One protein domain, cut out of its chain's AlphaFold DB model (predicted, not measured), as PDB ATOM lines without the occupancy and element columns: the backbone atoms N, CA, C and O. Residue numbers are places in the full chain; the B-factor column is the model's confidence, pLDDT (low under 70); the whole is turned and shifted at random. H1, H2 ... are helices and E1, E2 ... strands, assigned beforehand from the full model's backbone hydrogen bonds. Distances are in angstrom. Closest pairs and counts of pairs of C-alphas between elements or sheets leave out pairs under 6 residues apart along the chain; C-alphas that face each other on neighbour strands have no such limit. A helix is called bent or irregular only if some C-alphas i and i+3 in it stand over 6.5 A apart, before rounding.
ATOM      1  N   VAL A   9      10.675 -57.063  28.424       61.12
ATOM      2  CA  VAL A   9      10.286 -57.331  27.031       61.12
ATOM      3  C   VAL A   9       8.784 -57.592  26.983       61.12
ATOM      4  O   VAL A   9       8.300 -58.558  27.571       61.12
ATOM      5  N   GLN A  10       8.027 -56.753  26.278       65.94
ATOM      6  CA  GLN A  10       6.619 -57.022  25.967       65.94
ATOM      7  C   GLN A  10       6.435 -57.023  24.458       65.94
ATOM      8  O   GLN A  10       6.726 -56.026  23.815       65.94
ATOM      9  N   GLN A  11       5.934 -58.126  23.893       68.75
ATOM     10  CA  GLN A  11       5.630 -58.235  22.455       68.75
ATOM     11  C   GLN A  11       6.798 -57.804  21.537       68.75
ATOM     12  O   GLN A  11       6.585 -57.171  20.510       68.75
ATOM     13  N   GLY A  12       8.044 -58.104  21.921       77.12
ATOM     14  CA  GLY A  12       9.246 -57.707  21.173       77.12
ATOM     15  C   GLY A  12       9.708 -56.262  21.401       77.12
ATOM     16  O   GLY A  12      10.835 -55.928  21.049       77.12
ATOM     17  N   PHE A  13       8.904 -55.419  22.052       84.50
ATOM     18  CA  PHE A  13       9.338 -54.097  22.489       84.50
ATOM     19  C   PHE A  13      10.281 -54.211  23.682       84.50
ATOM     20  O   PHE A  13       9.990 -54.925  24.649       84.50
ATOM     21  N   THR A  14      11.393 -53.483  23.615       87.94
ATOM     22  CA  THR A  14      12.408 -53.459  24.673       87.94
ATOM     23  C   THR A  14      12.319 -52.153  25.438       87.94
ATOM     24  O   THR A  14      12.557 -51.087  24.868       87.94
ATOM     25  N   PHE A  15      11.998 -52.248  26.726       88.00
ATOM     26  CA  PHE A  15      11.980 -51.107  27.633       88.00
ATOM     27  C   PHE A  15      13.312 -51.014  28.371       88.00
ATOM     28  O   PHE A  15      13.729 -51.986  29.004       88.00
ATOM     29  N   THR A  16      13.946 -49.849  28.310       86.69
ATOM     30  CA  THR A  16      15.210 -49.558  28.987       86.69
ATOM     31  C   THR A  16      15.051 -48.276  29.786       86.69
ATOM     32  O   THR A  16      14.666 -47.244  29.241       86.69
ATOM     33  N   GLU A  17      15.343 -48.330  31.079       82.19
ATOM     34  CA  GLU A  17      15.427 -47.131  31.906       82.19
ATOM     35  C   GLU A  17      16.774 -46.446  31.656       82.19
ATOM     36  O   GLU A  17      17.825 -47.082  31.737       82.19
ATOM     37  N   LEU A  18      16.727 -45.173  31.262       77.75
ATOM     38  CA  LEU A  18      17.915 -44.361  30.986       77.75
ATOM     39  C   LEU A  18      18.339 -43.585  32.236       77.75
ATOM     40  O   LEU A  18      19.524 -43.492  32.541       77.75
ATOM     41  N   LEU A  19      17.351 -43.048  32.955       74.31
ATOM     42  CA  LEU A  19      17.479 -42.317  34.214       74.31
ATOM     43  C   LEU A  19      16.270 -42.644  35.098       74.31
ATOM     44  O   LEU A  19      15.228 -43.023  34.557       74.31
ATOM     45  N   PRO A  20      16.342 -42.414  36.423       72.75
ATOM     46  CA  PRO A  20      15.165 -42.479  37.279       72.75
ATOM     47  C   PRO A  20      14.034 -41.615  36.717       72.75
ATOM     48  O   PRO A  20      14.162 -40.396  36.596       72.75
ATOM     49  N   GLY A  21      12.935 -42.262  36.335       77.19
ATOM     50  CA  GLY A  21      11.779 -41.581  35.753       77.19
ATOM     51  C   GLY A  21      11.807 -41.406  34.236       77.19
ATOM     52  O   GLY A  21      10.813 -40.936  33.698       77.19
ATOM     53  N   LEU A  22      12.870 -41.811  33.537       82.56
ATOM     54  CA  LEU A  22      12.988 -41.722  32.081       82.56
ATOM     55  C   LEU A  22      13.226 -43.109  31.475       82.56
ATOM     56  O   LEU A  22      14.283 -43.715  31.653       82.56
ATOM     57  N   VAL A  23      12.253 -43.595  30.708       86.06
ATOM     58  CA  VAL A  23      12.296 -44.914  30.064       86.06
ATOM     59  C   VAL A  23      12.150 -44.763  28.556       86.06
ATOM     60  O   VAL A  23      11.239 -44.089  28.080       86.06
ATOM     61  N   ILE A  24      13.004 -45.445  27.795       88.62
ATOM     62  CA  ILE A  24      12.842 -45.629  26.352       88.62
ATOM     63  C   ILE A  24      12.198 -46.987  26.062       88.62
ATOM     64  O   ILE A  24      12.538 -47.996  26.675       88.62
ATOM     65  N   CYS A  25      11.285 -47.023  25.098       90.25
ATOM     66  CA  CYS A  25      10.732 -48.241  24.520       90.25
ATOM     67  C   CYS A  25      11.134 -48.329  23.054       90.25
ATOM     68  O   CYS A  25      10.656 -47.543  22.241       90.25
ATOM     69  N   ASN A  26      12.001 -49.279  22.719       89.44
ATOM     70  CA  ASN A  26      12.421 -49.527  21.344       89.44
ATOM     71  C   ASN A  26      11.476 -50.523  20.669       89.44
ATOM     72  O   ASN A  26      11.123 -51.548  21.266       89.44
ATOM     73  N   ALA A  27      11.108 -50.241  19.420       88.06
ATOM     74  CA  ALA A  27      10.389 -51.181  18.573       88.06
ATOM     75  C   ALA A  27      11.263 -52.404  18.213       88.06
ATOM     76  O   ALA A  27      12.481 -52.264  18.086       88.06
ATOM     77  N   PRO A  28      10.662 -53.600  18.041       80.62
ATOM     78  CA  PRO A  28      11.389 -54.826  17.698       80.62
ATOM     79  C   PRO A  28      12.083 -54.788  16.326       80.62
ATOM     80  O   PRO A  28      13.162 -55.355  16.186       80.62
ATOM     81  N   ALA A  29      11.464 -54.162  15.319       74.44
ATOM     82  CA  ALA A  29      11.997 -53.921  13.975       74.44
ATOM     83  C   ALA A  29      11.036 -52.986  13.222       74.44
ATOM     84  O   ALA A  29       9.825 -53.083  13.436       74.44
ATOM     85  N   GLU A  30      11.564 -52.123  12.346       71.38
ATOM     86  CA  GLU A  30      10.799 -51.073  11.646       71.38
ATOM     87  C   GLU A  30       9.988 -50.175  12.608       71.38
ATOM     88  O   GLU A  30      10.182 -50.198  13.827       71.38
ATOM     89  N   ASP A  31       9.125 -49.318  12.062       74.94
ATOM     90  CA  ASP A  31       8.221 -48.451  12.814       74.94
ATOM     91  C   ASP A  31       6.776 -48.993  12.758       74.94
ATOM     92  O   ASP A  31       5.932 -48.464  12.028       74.94
ATOM     93  N   PRO A  32       6.454 -50.072  13.503       73.62
ATOM     94  CA  PRO A  32       5.194 -50.810  13.354       73.62
ATOM     95  C   PRO A  32       3.952 -49.989  13.724       73.62
ATOM     96  O   PRO A  32       2.820 -50.398  13.462       73.62
ATOM     97  N   HIS A  33       4.149 -48.848  14.377       79.31
ATOM     98  CA  HIS A  33       3.090 -47.998  14.900       79.31
ATOM     99  C   HIS A  33       3.181 -46.553  14.398       79.31
ATOM    100  O   HIS A  33       2.452 -45.700  14.917       79.31
ATOM    101  N   GLY A  34       4.042 -46.275  13.412       79.38
ATOM    102  CA  GLY A  34       4.198 -44.942  12.830       79.38
ATOM    103  C   GLY A  34       4.536 -43.887  13.885       79.38
ATOM    104  O   GLY A  34       3.795 -42.924  14.061       79.38
ATOM    105  N   TRP A  35       5.564 -44.124  14.692       84.19
ATOM    106  CA  TRP A  35       6.122 -43.171  15.649       84.19
ATOM    107  C   TRP A  35       6.996 -42.099  14.993       84.19
ATOM    108  O   TRP A  35       7.270 -41.096  15.645       84.19
ATOM    109  N   GLY A  36       7.397 -42.286  13.732       79.06
ATOM    110  CA  GLY A  36       7.996 -41.256  12.884       79.06
ATOM    111  C   GLY A  36       9.457 -40.927  13.195       79.06
ATOM    112  O   GLY A  36       9.968 -39.934  12.693       79.06
ATOM    113  N   ASN A  37      10.121 -41.736  14.021       82.25
ATOM    114  CA  ASN A  37      11.483 -41.499  14.510       82.25
ATOM    115  C   ASN A  37      12.408 -42.720  14.348       82.25
ATOM    116  O   ASN A  37      13.319 -42.935  15.151       82.25
ATOM    117  N   ALA A  38      12.135 -43.558  13.345       82.81
ATOM    118  CA  ALA A  38      13.069 -44.591  12.908       82.81
ATOM    119  C   ALA A  38      14.138 -43.989  11.988       82.81
ATOM    120  O   ALA A  38      13.805 -43.256  11.059       82.81
ATOM    121  N   ASP A  39      15.389 -44.393  12.199       77.25
ATOM    122  CA  ASP A  39      16.513 -44.100  11.309       77.25
ATOM    123  C   ASP A  39      16.960 -45.377  10.586       77.25
ATOM    124  O   ASP A  39      16.595 -46.487  10.978       77.25
ATOM    125  N   ALA A  40      17.816 -45.239   9.568       75.38
ATOM    126  CA  ALA A  40      18.341 -46.370   8.794       75.38
ATOM    127  C   ALA A  40      18.961 -47.480   9.670       75.38
ATOM    128  O   ALA A  40      18.782 -48.662   9.379       75.38
ATOM    129  N   ASP A  41      19.628 -47.098  10.765       78.44
ATOM    130  CA  ASP A  41      20.363 -48.015  11.646       78.44
ATOM    131  C   ASP A  41      19.745 -48.153  13.049       78.44
ATOM    132  O   ASP A  41      20.271 -48.886  13.893       78.44
ATOM    133  N   LYS A  42      18.648 -47.439  13.346       78.94
ATOM    134  CA  LYS A  42      18.032 -47.428  14.681       78.94
ATOM    135  C   LYS A  42      16.510 -47.587  14.592       78.94
ATOM    136  O   LYS A  42      15.864 -46.829  13.872       78.94
ATOM    137  N   PRO A  43      15.907 -48.513  15.364       83.81
ATOM    138  CA  PRO A  43      14.461 -48.698  15.346       83.81
ATOM    139  C   PRO A  43      13.739 -47.474  15.917       83.81
ATOM    140  O   PRO A  43      14.294 -46.739  16.750       83.81
ATOM    141  N   ALA A  44      12.473 -47.319  15.523       88.31
ATOM    142  CA  ALA A  44      11.565 -46.358  16.134       88.31
ATOM    143  C   ALA A  44      11.476 -46.575  17.651       88.31
ATOM    144  O   ALA A  44      11.651 -47.692  18.157       88.31
ATOM    145  N   PHE A  45      11.175 -45.510  18.388       89.19
ATOM    146  CA  PHE A  45      11.071 -45.581  19.841       89.19
ATOM    147  C   PHE A  45      10.025 -44.629  20.428       89.19
ATOM    148  O   PHE A  45       9.647 -43.628  19.824       89.19
ATOM    149  N   LEU A  46       9.590 -44.931  21.650       90.44
ATOM    150  CA  LEU A  46       8.812 -44.028  22.498       90.44
ATOM    151  C   LEU A  46       9.609 -43.648  23.734       90.44
ATOM    152  O   LEU A  46      10.330 -44.478  24.291       90.44
ATOM    153  N   VAL A  47       9.402 -42.422  24.198       88.88
ATOM    154  CA  VAL A  47       9.950 -41.941  25.468       88.88
ATOM    155  C   VAL A  47       8.822 -41.845  26.486       88.88
ATOM    156  O   VAL A  47       7.726 -41.368  26.179       88.88
ATOM    157  N   TYR A  48       9.094 -42.323  27.697       88.94
ATOM    158  CA  TYR A  48       8.201 -42.241  28.842       88.94
ATOM    159  C   TYR A  48       8.866 -41.464  29.971       88.94
ATOM    160  O   TYR A  48       9.965 -41.818  30.395       88.94
ATOM    161  N   LEU A  49       8.169 -40.446  30.476       86.94
ATOM    162  CA  LEU A  49       8.603 -39.630  31.607       86.94
ATOM    163  C   LEU A  49       7.639 -39.785  32.790       86.94
ATOM    164  O   LEU A  49       6.452 -39.496  32.657       86.94
ATOM    165  N   GLY A  50       8.133 -40.235  33.940       84.50
ATOM    166  CA  GLY A  50       7.365 -40.409  35.173       84.50
ATOM    167  C   GLY A  50       7.254 -39.128  36.003       84.50
ATOM    168  O   GLY A  50       8.218 -38.379  36.123       84.50
ATOM    169  N   TYR A  51       6.091 -38.891  36.618       80.38
ATOM    170  CA  TYR A  51       5.865 -37.766  37.536       80.38
ATOM    171  C   TYR A  51       4.843 -38.105  38.641       80.38
ATOM    172  O   TYR A  51       3.973 -38.965  38.477       80.38
ATOM    173  N   ASN A  52       4.963 -37.435  39.795       78.81
ATOM    174  CA  ASN A  52       4.176 -37.723  41.007       78.81
ATOM    175  C   ASN A  52       3.159 -36.645  41.386       78.81
ATOM    176  O   ASN A  52       2.294 -36.914  42.213       78.81
ATOM    177  N   ILE A  53       3.239 -35.451  40.792       79.88
ATOM    178  CA  ILE A  53       2.372 -34.313  41.122       79.88
ATOM    179  C   ILE A  53       1.459 -34.033  39.918       79.88
ATOM    180  O   ILE A  53       1.881 -33.377  38.966       79.88
ATOM    181  N   PRO A  54       0.210 -34.542  39.903       71.81
ATOM    182  CA  PRO A  54      -0.703 -34.381  38.770       71.81
ATOM    183  C   PRO A  54      -1.033 -32.926  38.437       71.81
ATOM    184  O   PRO A  54      -1.292 -32.610  37.279       71.81
ATOM    185  N   GLN A  55      -1.031 -32.054  39.446       76.50
ATOM    186  CA  GLN A  55      -1.353 -30.636  39.310       76.50
ATOM    187  C   GLN A  55      -0.338 -29.887  38.434       76.50
ATOM    188  O   GLN A  55      -0.717 -28.934  37.764       76.50
ATOM    189  N   GLU A  56       0.911 -30.353  38.373       71.75
ATOM    190  CA  GLU A  56       1.985 -29.744  37.573       71.75
ATOM    191  C   GLU A  56       2.051 -30.305  36.145       71.75
ATOM    192  O   GLU A  56       2.941 -29.955  35.373       71.75
ATOM    193  N   ARG A  57       1.122 -31.189  35.751       81.62
ATOM    194  CA  ARG A  57       1.132 -31.843  34.431       81.62
ATOM    195  C   ARG A  57       1.262 -30.840  33.286       81.62
ATOM    196  O   ARG A  57       2.059 -31.053  32.377       81.62
ATOM    197  N   ASP A  58       0.452 -29.787  33.298       83.25
ATOM    198  CA  ASP A  58       0.419 -28.829  32.189       83.25
ATOM    199  C   ASP A  58       1.709 -28.003  32.127       83.25
ATOM    200  O   ASP A  58       2.180 -27.690  31.037       83.25
ATOM    201  N   GLU A  59       2.342 -27.749  33.275       77.56
ATOM    202  CA  GLU A  59       3.667 -27.132  33.347       77.56
ATOM    203  C   GLU A  59       4.745 -28.063  32.789       77.56
ATOM    204  O   GLU A  59       5.583 -27.628  32.003       77.56
ATOM    205  N   TRP A  60       4.692 -29.359  33.115       75.94
ATOM    206  CA  TRP A  60       5.577 -30.363  32.524       75.94
ATOM    207  C   TRP A  60       5.430 -30.427  31.005       75.94
ATOM    208  O   TRP A  60       6.432 -30.419  30.296       75.94
ATOM    209  N   ILE A  61       4.199 -30.432  30.486       83.06
ATOM    210  CA  ILE A  61       3.945 -30.424  29.040       83.06
ATOM    211  C   ILE A  61       4.456 -29.127  28.403       83.06
ATOM    212  O   ILE A  61       5.080 -29.174  27.342       83.06
ATOM    213  N   ALA A  62       4.226 -27.978  29.040       81.44
ATOM    214  CA  ALA A  62       4.738 -26.699  28.563       81.44
ATOM    215  C   ALA A  62       6.272 -26.700  28.509       81.44
ATOM    216  O   ALA A  62       6.836 -26.285  27.500       81.44
ATOM    217  N   ARG A  63       6.946 -27.244  29.529       74.50
ATOM    218  CA  ARG A  63       8.405 -27.426  29.538       74.50
ATOM    219  C   ARG A  63       8.858 -28.379  28.431       74.50
ATOM    220  O   ARG A  63       9.746 -28.021  27.676       74.50
ATOM    221  N   LEU A  64       8.221 -29.537  28.252       78.00
ATOM    222  CA  LEU A  64       8.511 -30.476  27.149       78.00
ATOM    223  C   LEU A  64       8.453 -29.805  25.774       78.00
ATOM    224  O   LEU A  64       9.317 -30.039  24.935       78.00
ATOM    225  N   ARG A  65       7.490 -28.911  25.560       80.38
ATOM    226  CA  ARG A  65       7.365 -28.180  24.295       80.38
ATOM    227  C   ARG A  65       8.351 -27.025  24.161       80.38
ATOM    228  O   ARG A  65       8.930 -26.853  23.100       80.38
ATOM    229  N   LEU A  66       8.506 -26.218  25.207       72.00
ATOM    230  CA  LEU A  66       9.274 -24.975  25.157       72.00
ATOM    231  C   LEU A  66      10.774 -25.213  25.338       72.00
ATOM    232  O   LEU A  66      11.585 -24.641  24.624       72.00
ATOM    233  N   ILE A  67      11.130 -26.035  26.323       65.69
ATOM    234  CA  ILE A  67      12.515 -26.310  26.708       65.69
ATOM    235  C   ILE A  67      13.088 -27.383  25.798       65.69
ATOM    236  O   ILE A  67      14.156 -27.194  25.233       65.69
ATOM    237  N   TRP A  68      12.362 -28.489  25.641       66.94
ATOM    238  CA  TRP A  68      12.838 -29.647  24.885       66.94
ATOM    239  C   TRP A  68      12.387 -29.660  23.421       66.94
ATOM    240  O   TRP A  68      12.714 -30.592  22.700       66.94
ATOM    241  N   GLY A  69      11.640 -28.645  22.974       69.19
ATOM    242  CA  GLY A  69      11.222 -28.503  21.575       69.19
ATOM    243  C   GLY A  69      10.422 -29.687  21.029       69.19
ATOM    244  O   GLY A  69      10.408 -29.933  19.824       69.19
ATOM    245  N   ILE A  70       9.748 -30.438  21.906       75.25
ATOM    246  CA  ILE A  70       8.960 -31.603  21.512       75.25
ATOM    247  C   ILE A  70       7.711 -31.121  20.769       75.25
ATOM    248  O   ILE A  70       6.744 -30.652  21.375       75.25
ATOM    249  N   CYS A  71       7.723 -31.274  19.447       71.56
ATOM    250  CA  CYS A  71       6.608 -30.920  18.564       71.56
ATOM    251  C   CYS A  71       5.585 -32.054  18.374       71.56
ATOM    252  O   CYS A  71       4.495 -31.812  17.854       71.56
ATOM    253  N   GLY A  72       5.925 -33.273  18.798       74.31
ATOM    254  CA  GLY A  72       5.115 -34.471  18.593       74.31
ATOM    255  C   GLY A  72       3.937 -34.641  19.557       74.31
ATOM    256  O   GLY A  72       3.642 -33.812  20.426       74.31
ATOM    257  N   GLU A  73       3.246 -35.775  19.419       85.88
ATOM    258  CA  GLU A  73       2.141 -36.151  20.307       85.88
ATOM    259  C   GLU A  73       2.644 -36.408  21.741       85.88
ATOM    260  O   GLU A  73       3.485 -37.280  21.979       85.88
ATOM    261  N   ILE A  74       2.053 -35.701  22.711       88.19
ATOM    262  CA  ILE A  74       2.290 -35.885  24.148       88.19
ATOM    263  C   ILE A  74       0.998 -36.397  24.794       88.19
ATOM    264  O   ILE A  74      -0.026 -35.713  24.780       88.19
ATOM    265  N   VAL A  75       1.040 -37.595  25.378       90.50
ATOM    266  CA  VAL A  75      -0.107 -38.238  26.045       90.50
ATOM    267  C   VAL A  75       0.279 -38.607  27.467       90.50
ATOM    268  O   VAL A  75       1.336 -39.181  27.671       90.50
ATOM    269  N   TYR A  76      -0.580 -38.359  28.451       89.38
ATOM    270  CA  TYR A  76      -0.330 -38.728  29.847       89.38
ATOM    271  C   TYR A  76      -1.326 -39.787  30.329       89.38
ATOM    272  O   TYR A  76      -2.463 -39.851  29.859       89.38
ATOM    273  N   ARG A  77      -0.896 -40.639  31.263       90.50
ATOM    274  CA  ARG A  77      -1.712 -41.717  31.848       90.50
ATOM    275  C   ARG A  77      -1.155 -42.157  33.209       90.50
ATOM    276  O   ARG A  77      -0.025 -41.792  33.530       90.50
ATOM    277  N   PRO A  78      -1.899 -42.942  34.011       90.94
ATOM    278  CA  PRO A  78      -1.322 -43.628  35.165       90.94
ATOM    279  C   PRO A  78      -0.090 -44.438  34.753       90.94
ATOM    280  O   PRO A  78      -0.093 -45.046  33.677       90.94
ATOM    281  N   SER A  79       0.949 -44.429  35.588       86.75
ATOM    282  CA  SER A  79       2.218 -45.065  35.236       86.75
ATOM    283  C   SER A  79       2.056 -46.576  35.076       86.75
ATOM    284  O   SER A  79       1.434 -47.249  35.898       86.75
ATOM    285  N   GLN A  80       2.617 -47.108  33.995       88.56
ATOM    286  CA  GLN A  80       2.626 -48.538  33.673       88.56
ATOM    287  C   GLN A  80       4.029 -49.033  33.325       88.56
ATOM    288  O   GLN A  80       4.315 -50.222  33.457       88.56
ATOM    289  N   ARG A  81       4.884 -48.137  32.827       85.50
ATOM    290  CA  ARG A  81       6.229 -48.404  32.314       85.50
ATOM    291  C   ARG A  81       7.306 -47.781  33.184       85.50
ATOM    292  O   ARG A  81       8.399 -48.328  33.239       85.50
ATOM    293  N   VAL A  82       6.996 -46.678  33.866       82.00
ATOM    294  CA  VAL A  82       7.955 -45.948  34.701       82.00
ATOM    295  C   VAL A  82       7.698 -46.240  36.180       82.00
ATOM    296  O   VAL A  82       6.837 -45.634  36.824       82.00
ATOM    297  N   SER A  83       8.415 -47.212  36.742       79.25
ATOM    298  CA  SER A  83       8.225 -47.624  38.139       79.25
ATOM    299  C   SER A  83       8.579 -46.518  39.136       79.25
ATOM    300  O   SER A  83       9.529 -45.774  38.924       79.25
ATOM    301  N   GLY A  84       7.844 -46.439  40.252       78.19
ATOM    302  CA  GLY A  84       8.089 -45.447  41.312       78.19
ATOM    303  C   GLY A  84       7.402 -44.094  41.099       78.19
ATOM    304  O   GLY A  84       7.499 -43.225  41.965       78.19
ATOM    305  N   TYR A  85       6.663 -43.938  39.996       82.69
ATOM    306  CA  TYR A  85       5.904 -42.732  39.678       82.69
ATOM    307  C   TYR A  85       4.409 -43.024  39.575       82.69
ATOM    308  O   TYR A  85       4.006 -44.121  39.190       82.69
ATOM    309  N   TRP A  86       3.572 -42.048  39.918       83.94
ATOM    310  CA  TRP A  86       2.114 -42.193  39.853       83.94
ATOM    311  C   TRP A  86       1.592 -42.112  38.419       83.94
ATOM    312  O   TRP A  86       0.668 -42.835  38.047       83.94
ATOM    313  N   HIS A  87       2.194 -41.246  37.607       86.12
ATOM    314  CA  HIS A  87       1.795 -40.993  36.229       86.12
ATOM    315  C   HIS A  87       3.000 -41.051  35.297       86.12
ATOM    316  O   HIS A  87       4.135 -40.852  35.727       86.12
ATOM    317  N   GLU A  88       2.742 -41.314  34.017       88.75
ATOM    318  CA  GLU A  88       3.737 -41.248  32.952       88.75
ATOM    319  C   GLU A  88       3.230 -40.419  31.767       88.75
ATOM    320  O   GLU A  88       2.043 -40.439  31.428       88.75
ATOM    321  N   ILE A  89       4.151 -39.711  31.121       90.06
ATOM    322  CA  ILE A  89       3.958 -38.988  29.869       90.06
ATOM    323  C   ILE A  89       4.617 -39.802  28.756       90.06
ATOM    324  O   ILE A  89       5.823 -40.014  28.777       90.06
ATOM    325  N   LYS A  90       3.822 -40.251  27.786       91.50
ATOM    326  CA  LYS A  90       4.247 -40.838  26.513       91.50
ATOM    327  C   LYS A  90       4.525 -39.712  25.520       91.50
ATOM    328  O   LYS A  90       3.610 -38.958  25.187       91.50
ATOM    329  N   ILE A  91       5.743 -39.669  25.005       88.38
ATOM    330  CA  ILE A  91       6.198 -38.709  24.000       88.38
ATOM    331  C   ILE A  91       6.456 -39.462  22.688       88.38
ATOM    332  O   ILE A  91       7.175 -40.466  22.682       88.38
ATOM    333  N   ARG A  92       5.844 -39.004  21.591       86.56
ATOM    334  CA  ARG A  92       6.091 -39.498  20.221       86.56
ATOM    335  C   ARG A  92       6.953 -38.521  19.437       86.56
ATOM    336  O   ARG A  92       7.031 -37.354  19.804       86.56
ATOM    337  N   GLU A  93       7.560 -39.019  18.360       79.44
ATOM    338  CA  GLU A  93       8.340 -38.234  17.389       79.44
ATOM    339  C   GLU A  93       9.568 -37.517  17.976       79.44
ATOM    340  O   GLU A  93      10.183 -36.689  17.309       79.44
ATOM    341  N   MET A  94       9.964 -37.859  19.207       82.31
ATOM    342  CA  MET A  94      11.238 -37.413  19.764       82.31
ATOM    343  C   MET A  94      12.380 -37.976  18.918       82.31
ATOM    344  O   MET A  94      12.342 -39.160  18.568       82.31
ATOM    345  N   GLN A  95      13.377 -37.152  18.596       78.06
ATOM    346  CA  GLN A  95      14.554 -37.577  17.842       78.06
ATOM    347  C   GLN A  95      15.620 -38.137  18.792       78.06
ATOM    348  O   GLN A  95      15.608 -37.882  20.001       78.06
ATOM    349  N   ARG A  96      16.517 -38.981  18.264       72.81
ATOM    350  CA  ARG A  96      17.620 -39.545  19.063       72.81
ATOM    351  C   ARG A  96      18.762 -38.551  19.215       72.81
ATOM    352  O   ARG A  96      19.192 -38.295  20.333       72.81
ATOM    353  N   TYR A  97      19.223 -38.023  18.087       68.94
ATOM    354  CA  TYR A  97      20.410 -37.184  17.992       68.94
ATOM    355  C   TYR A  97      20.051 -35.711  18.069       68.94
ATOM    356  O   TYR A  97      19.033 -35.332  17.506       68.94
ATOM    357  N   SER A  98      20.930 -34.914  18.679       59.81
ATOM    358  CA  SER A  98      20.749 -33.470  18.827       59.81
ATOM    359  C   SER A  98      20.684 -32.749  17.480       59.81
ATOM    360  O   SER A  98      21.678 -32.698  16.743       59.81
ATOM    361  N   ASP A  99      19.562 -32.103  17.208       57.88
ATOM    362  CA  ASP A  99      19.543 -30.897  16.389       57.88
ATOM    363  C   ASP A  99      20.195 -29.744  17.193       57.88
ATOM    364  O   ASP A  99      19.894 -29.576  18.375       57.88
ATOM    365  N   PRO A 100      21.089 -28.919  16.615       54.69
ATOM    366  CA  PRO A 100      21.623 -27.730  17.288       54.69
ATOM    367  C   PRO A 100      20.560 -26.772  17.854       54.69
ATOM    368  O   PRO A 100      20.877 -25.954  18.716       54.69
ATOM    369  N   ALA A 101      19.324 -26.835  17.355       57.53
ATOM    370  CA  ALA A 101      18.204 -26.009  17.782       57.53
ATOM    371  C   ALA A 101      17.292 -26.674  18.832       57.53
ATOM    372  O   ALA A 101      16.374 -26.010  19.320       57.53
ATOM    373  N   VAL A 102      17.487 -27.960  19.164       58.38
ATOM    374  CA  VAL A 102      16.513 -28.740  19.946       58.38
ATOM    375  C   VAL A 102      17.184 -29.748  20.892       58.38
ATOM    376  O   VAL A 102      18.189 -30.370  20.565       58.38
ATOM    377  N   PHE A 103      16.633 -29.927  22.097       62.47
ATOM    378  CA  PHE A 103      17.156 -30.899  23.065       62.47
ATOM    379  C   PHE A 103      16.503 -32.278  22.895       62.47
ATOM    380  O   PHE A 103      15.402 -32.525  23.390       62.47
ATOM    381  N   ASP A 104      17.228 -33.185  22.243       73.69
ATOM    382  CA  ASP A 104      16.783 -34.544  21.911       73.69
ATOM    383  C   ASP A 104      17.076 -35.594  22.998       73.69
ATOM    384  O   ASP A 104      17.527 -35.277  24.105       73.69
ATOM    385  N   LEU A 105      16.764 -36.868  22.718       74.69
ATOM    386  CA  LEU A 105      16.889 -37.957  23.692       74.69
ATOM    387  C   LEU A 105      18.312 -38.089  24.244       74.69
ATOM    388  O   LEU A 105      18.473 -38.294  25.449       74.69
ATOM    389  N   ASP A 106      19.328 -37.969  23.385       71.62
ATOM    390  CA  ASP A 106      20.722 -38.051  23.811       71.62
ATOM    391  C   ASP A 106      21.019 -36.945  24.836       71.62
ATOM    392  O   ASP A 106      21.539 -37.251  25.901       71.62
ATOM    393  N   TYR A 107      20.530 -35.716  24.641       68.00
ATOM    394  CA  TYR A 107      20.695 -34.621  25.608       68.00
ATOM    395  C   TYR A 107      19.938 -34.857  26.927       68.00
ATOM    396  O   TYR A 107      20.476 -34.633  28.016       68.00
ATOM    397  N   LEU A 108      18.701 -35.368  26.851       68.75
ATOM    398  CA  LEU A 108      17.944 -35.797  28.034       68.75
ATOM    399  C   LEU A 108      18.714 -36.849  28.840       68.75
ATOM    400  O   LEU A 108      18.758 -36.774  30.067       68.75
ATOM    401  N   SER A 109      19.322 -37.817  28.156       65.25
ATOM    402  CA  SER A 109      20.018 -38.940  28.783       65.25
ATOM    403  C   SER A 109      21.445 -38.609  29.234       65.25
ATOM    404  O   SER A 109      21.851 -39.058  30.296       65.25
ATOM    405  N   GLU A 110      22.198 -37.785  28.505       60.66
ATOM    406  CA  GLU A 110      23.577 -37.382  28.821       60.66
ATOM    407  C   GLU A 110      23.660 -36.445  30.030       60.66
ATOM    408  O   GLU A 110      24.702 -36.351  30.679       60.66
ATOM    409  N   SER A 111      22.537 -35.843  30.429       57.09
ATOM    410  CA  SER A 111      22.395 -35.089  31.683       57.09
ATOM    411  C   SER A 111      22.524 -35.936  32.970       57.09
ATOM    412  O   SER A 111      22.243 -35.452  34.071       57.09
ATOM    413  N   LEU A 112      23.010 -37.178  32.845       46.41
ATOM    414  CA  LEU A 112      23.309 -38.188  33.871       46.41
ATOM    415  C   LEU A 112      23.929 -37.661  35.176       46.41
ATOM    416  O   LEU A 112      23.724 -38.272  36.223       46.41
ATOM    417  N   SER A 113      24.681 -36.558  35.152       44.00
ATOM    418  CA  SER A 113      25.312 -35.986  36.351       44.00
ATOM    419  C   SER A 113      24.440 -35.005  37.137       44.00
ATOM    420  O   SER A 113      24.783 -34.691  38.276       44.00
ATOM    421  N   TYR A 114      23.331 -34.523  36.574       46.91
ATOM    422  CA  TYR A 114      22.538 -33.466  37.199       46.91
ATOM    423  C   TYR A 114      21.013 -33.673  37.167       46.91
ATOM    424  O   TYR A 114      20.295 -32.999  37.905       46.91
ATOM    425  N   GLY A 115      20.514 -34.621  36.365       50.06
ATOM    426  CA  GLY A 115      19.087 -34.940  36.276       50.06
ATOM    427  C   GLY A 115      18.254 -33.874  35.553       50.06
ATOM    428  O   GLY A 115      18.761 -32.855  35.082       50.06
ATOM    429  N   LEU A 116      16.941 -34.115  35.473       54.78
ATOM    430  CA  LEU A 116      15.981 -33.247  34.772       54.78
ATOM    431  C   LEU A 116      15.993 -31.795  35.284       54.78
ATOM    432  O   LEU A 116      15.804 -30.869  34.496       54.78
ATOM    433  N   ASP A 117      16.275 -31.589  36.571       56.59
ATOM    434  CA  ASP A 117      16.291 -30.268  37.213       56.59
ATOM    435  C   ASP A 117      17.390 -29.344  36.667       56.59
ATOM    436  O   ASP A 117      17.208 -28.129  36.572       56.59
ATOM    437  N   PHE A 118      18.525 -29.899  36.242       51.91
ATOM    438  CA  PHE A 118      19.621 -29.109  35.682       51.91
ATOM    439  C   PHE A 118      19.426 -28.749  34.218       51.91
ATOM    440  O   PHE A 118      19.845 -27.675  33.798       51.91
ATOM    441  N   LEU A 119      18.746 -29.596  33.445       50.66
ATOM    442  CA  LEU A 119      18.364 -29.239  32.080       50.66
ATOM    443  C   LEU A 119      17.356 -28.086  32.074       50.66
ATOM    444  O   LEU A 119      17.476 -27.161  31.271       50.66
ATOM    445  N   VAL A 120      16.418 -28.101  33.027       55.66
ATOM    446  CA  VAL A 120      15.515 -26.972  33.274       55.66
ATOM    447  C   VAL A 120      16.317 -25.716  33.632       55.66
ATOM    448  O   VAL A 120      16.076 -24.662  33.050       55.66
ATOM    449  N   TYR A 121      17.312 -25.827  34.517       58.31
ATOM    450  CA  TYR A 121      18.184 -24.709  34.897       58.31
ATOM    451  C   TYR A 121      19.005 -24.139  33.723       58.31
ATOM    452  O   TYR A 121      19.026 -22.926  33.525       58.31
ATOM    453  N   MET A 122      19.649 -24.986  32.916       51.38
ATOM    454  CA  MET A 122      20.466 -24.550  31.775       51.38
ATOM    455  C   MET A 122      19.629 -23.840  30.707       51.38
ATOM    456  O   MET A 122      20.034 -22.795  30.201       51.38
ATOM    457  N   ARG A 123      18.426 -24.344  30.406       56.72
ATOM    458  CA  ARG A 123      17.539 -23.664  29.454       56.72
ATOM    459  C   ARG A 123      16.996 -22.354  30.008       56.72
ATOM    460  O   ARG A 123      16.884 -21.391  29.255       56.72
ATOM    461  N   GLN A 124      16.676 -22.303  31.300       61.00
ATOM    462  CA  GLN A 124      16.273 -21.064  31.963       61.00
ATOM    463  C   GLN A 124      17.355 -19.985  31.778       61.00
ATOM    464  O   GLN A 124      17.032 -18.864  31.400       61.00
ATOM    465  N   GLN A 125      18.632 -20.348  31.939       61.06
ATOM    466  CA  GLN A 125      19.761 -19.441  31.705       61.06
ATOM    467  C   GLN A 125      19.879 -18.987  30.242       61.06
ATOM    468  O   GLN A 125      20.112 -17.808  29.990       61.06
ATOM    469  N   GLU A 126      19.693 -19.880  29.265       58.91
ATOM    470  CA  GLU A 126      19.723 -19.498  27.843       58.91
ATOM    471  C   GLU A 126      18.555 -18.586  27.445       58.91
ATOM    472  O   GLU A 126      18.748 -17.633  26.689       58.91
ATOM    473  N   LEU A 127      17.346 -18.852  27.950       62.47
ATOM    474  CA  LEU A 127      16.179 -17.997  27.719       62.47
ATOM    475  C   LEU A 127      16.384 -16.607  28.331       62.47
ATOM    476  O   LEU A 127      16.183 -15.609  27.648       62.47
ATOM    477  N   GLU A 128      16.867 -16.537  29.573       71.38
ATOM    478  CA  GLU A 128      17.197 -15.272  30.240       71.38
ATOM    479  C   GLU A 128      18.292 -14.493  29.494       71.38
ATOM    480  O   GLU A 128      18.208 -13.269  29.374       71.38
ATOM    481  N   ALA A 129      19.300 -15.185  28.954       66.50
ATOM    482  CA  ALA A 129      20.339 -14.567  28.134       66.50
ATOM    483  C   ALA A 129      19.776 -14.006  26.817       66.50
ATOM    484  O   ALA A 129      20.124 -12.892  26.429       66.50
ATOM    485  N   THR A 130      18.870 -14.742  26.170       70.12
ATOM    486  CA  THR A 130      18.246 -14.339  24.900       70.12
ATOM    487  C   THR A 130      17.339 -13.121  25.098       70.12
ATOM    488  O   THR A 130      17.470 -12.130  24.380       70.12
ATOM    489  N   ASP A 131      16.496 -13.135  26.136       72.44
ATOM    490  CA  ASP A 131      15.644 -12.002  26.522       72.44
ATOM    491  C   ASP A 131      16.474 -10.749  26.847       72.44
ATOM    492  O   ASP A 131      16.113  -9.620  26.495       72.44
ATOM    493  N   TYR A 132      17.616 -10.932  27.517       73.50
ATOM    494  CA  TYR A 132      18.531  -9.838  27.816       73.50
ATOM    495  C   TYR A 132      19.146  -9.239  26.542       73.50
ATOM    496  O   TYR A 132      19.180  -8.012  26.398       73.50
ATOM    497  N   GLU A 133      19.601 -10.073  25.606       75.38
ATOM    498  CA  GLU A 133      20.139  -9.621  24.320       75.38
ATOM    499  C   GLU A 133      19.087  -8.874  23.490       75.38
ATOM    500  O   GLU A 133      19.368  -7.779  22.989       75.38
ATOM    501  N   GLU A 134      17.854  -9.383  23.417       75.69
ATOM    502  CA  GLU A 134      16.743  -8.712  22.732       75.69
ATOM    503  C   GLU A 134      16.385  -7.368  23.380       75.69
ATOM    504  O   GLU A 134      16.164  -6.370  22.680       75.69
ATOM    505  N   MET A 135      16.381  -7.291  24.713       77.44
ATOM    506  CA  MET A 135      16.144  -6.042  25.439       77.44
ATOM    507  C   MET A 135      17.238  -5.004  25.142       77.44
ATOM    508  O   MET A 135      16.935  -3.824  24.933       77.44
ATOM    509  N   VAL A 136      18.509  -5.413  25.119       74.00
ATOM    510  CA  VAL A 136      19.639  -4.521  24.812       74.00
ATOM    511  C   VAL A 136      19.584  -4.054  23.357       74.00
ATOM    512  O   VAL A 136      19.709  -2.853  23.100       74.00
ATOM    513  N   ALA A 137      19.324  -4.961  22.412       72.19
ATOM    514  CA  ALA A 137      19.162  -4.634  20.998       72.19
ATOM    515  C   ALA A 137      18.004  -3.644  20.772       72.19
ATOM    516  O   ALA A 137      18.157  -2.644  20.068       72.19
ATOM    517  N   SER A 138      16.874  -3.857  21.451       68.94
ATOM    518  CA  SER A 138      15.702  -2.977  21.386       68.94
ATOM    519  C   SER A 138      15.984  -1.579  21.946       68.94
ATOM    520  O   SER A 138      15.567  -0.576  21.360       68.94
ATOM    521  N   ARG A 139      16.739  -1.470  23.049       68.44
ATOM    522  CA  ARG A 139      17.157  -0.172  23.615       68.44
ATOM    523  C   ARG A 139      18.108   0.581  22.692       68.44
ATOM    524  O   ARG A 139      17.990   1.797  22.564       68.44
ATOM    525  N   LEU A 140      19.022  -0.119  22.025       64.69
ATOM    526  CA  LEU A 140      19.941   0.487  21.058       64.69
ATOM    527  C   LEU A 140      19.211   1.004  19.810       64.69
ATOM    528  O   LEU A 140      19.563   2.063  19.294       64.69
ATOM    529  N   LEU A 141      18.174   0.298  19.353       63.88
ATOM    530  CA  LEU A 141      17.362   0.698  18.198       63.88
ATOM    531  C   LEU A 141      16.420   1.874  18.494       63.88
ATOM    532  O   LEU A 141      16.146   2.670  17.602       63.88
ATOM    533  N   THR A 142      15.945   1.999  19.736       63.47
ATOM    534  CA  THR A 142      15.025   3.069  20.171       63.47
ATOM    535  C   THR A 142      15.726   4.318  20.712       63.47
ATOM    536  O   THR A 142      15.077   5.340  20.901       63.47
ATOM    537  N   SER A 143      17.045   4.269  20.926       57.44
ATOM    538  CA  SER A 143      17.861   5.412  21.380       57.44
ATOM    539  C   SER A 143      18.397   6.286  20.228       57.44
ATOM    540  O   SER A 143      19.396   6.986  20.406       57.44
ATOM    541  N   ARG A 144      17.763   6.235  19.049       48.66
ATOM    542  CA  ARG A 144      18.057   7.087  17.885       48.66
ATOM    543  C   ARG A 144      16.969   8.120  17.650       48.66
ATOM    544  O   ARG A 144      15.783   7.746  17.747       48.66
TER     545      ARG A 144
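This is residues 9 to 144 of the 144 residues of an uncharacterized protein of Chamaesiphon minutus (strain ATCC 27169 / PCC 6605) (UniProt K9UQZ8). A strongly twisted sheet of five strands has the helices H1 and H2 over one face, and from this compact body an arm sticks out, residues 128 to 144, of which 128 to 142 belong to the long helix H3. The 136 printed residues include E1 E2 E3 H1 E4 E5 H2 H3, in that order, and the class is mixed. The sheet, E1 E2 E3 E5 E4, is antiparallel. The whole is only just loose, close to compact, with a radius of gyration of the C-alphas of 17.5 A, and spans 66 by 37 by 27 A.

Find C-alpha 13 at (9.338, -54.097, 22.489); from there E1 runs 18.5 A to residue 19. E2 is residues 22 to 26; E3, residues 45 to 51, measures 20.0 A. H1, residues 54 to 66, is irregular, with C-alphas 55 and 58 7.6 A apart. E4 is residues 74 to 78 and E5 residues 87 to 91. H2, residues 105 to 113, is irregular, with C-alphas 110 and 113 7.9 A apart. H3 runs 39.2 A from residue 116 to C-alpha 142 at (15.025, 3.069, 20.171).

E1, E2 and E3 form a meander, each the antiparallel neighbour of the one before; look for N 16 and O 24, 2.8 A, and N 25 and O 46, 2.8 A, within hydrogen-bond range. E5 pairs with E3 at N 49 and O 89, 2.9 A, and with E4 at N 90 and O 75, 2.7 A. E3, H1 and E4 make a split strand-helix-strand unit, its same-way strands having E5 between them, with a right-handed crossover. H1 and H2 on the same face give two layers: H1 over E5, height over the sheet 9.5 A, and H2 over E2, 8.5 A. H3 touches H2 with residues 116 to 119 alone, closest C-alphas Ser 111 and Leu 119, 7.1 A, only just about perpendicular at 71 degrees. Every O i to N i+4 pair is within range in H3, against 7 of 9 in H1 and 3 of 5 in H2.

The C-alphas farthest apart are Gln 11 and Arg 144, 66.7 A. The printed part has no cut; links E2 to E3 and E5 to H2 are long. Mean pLDDT of the printed part is 74.3, with 42 residues under 70, among them 107 to 127.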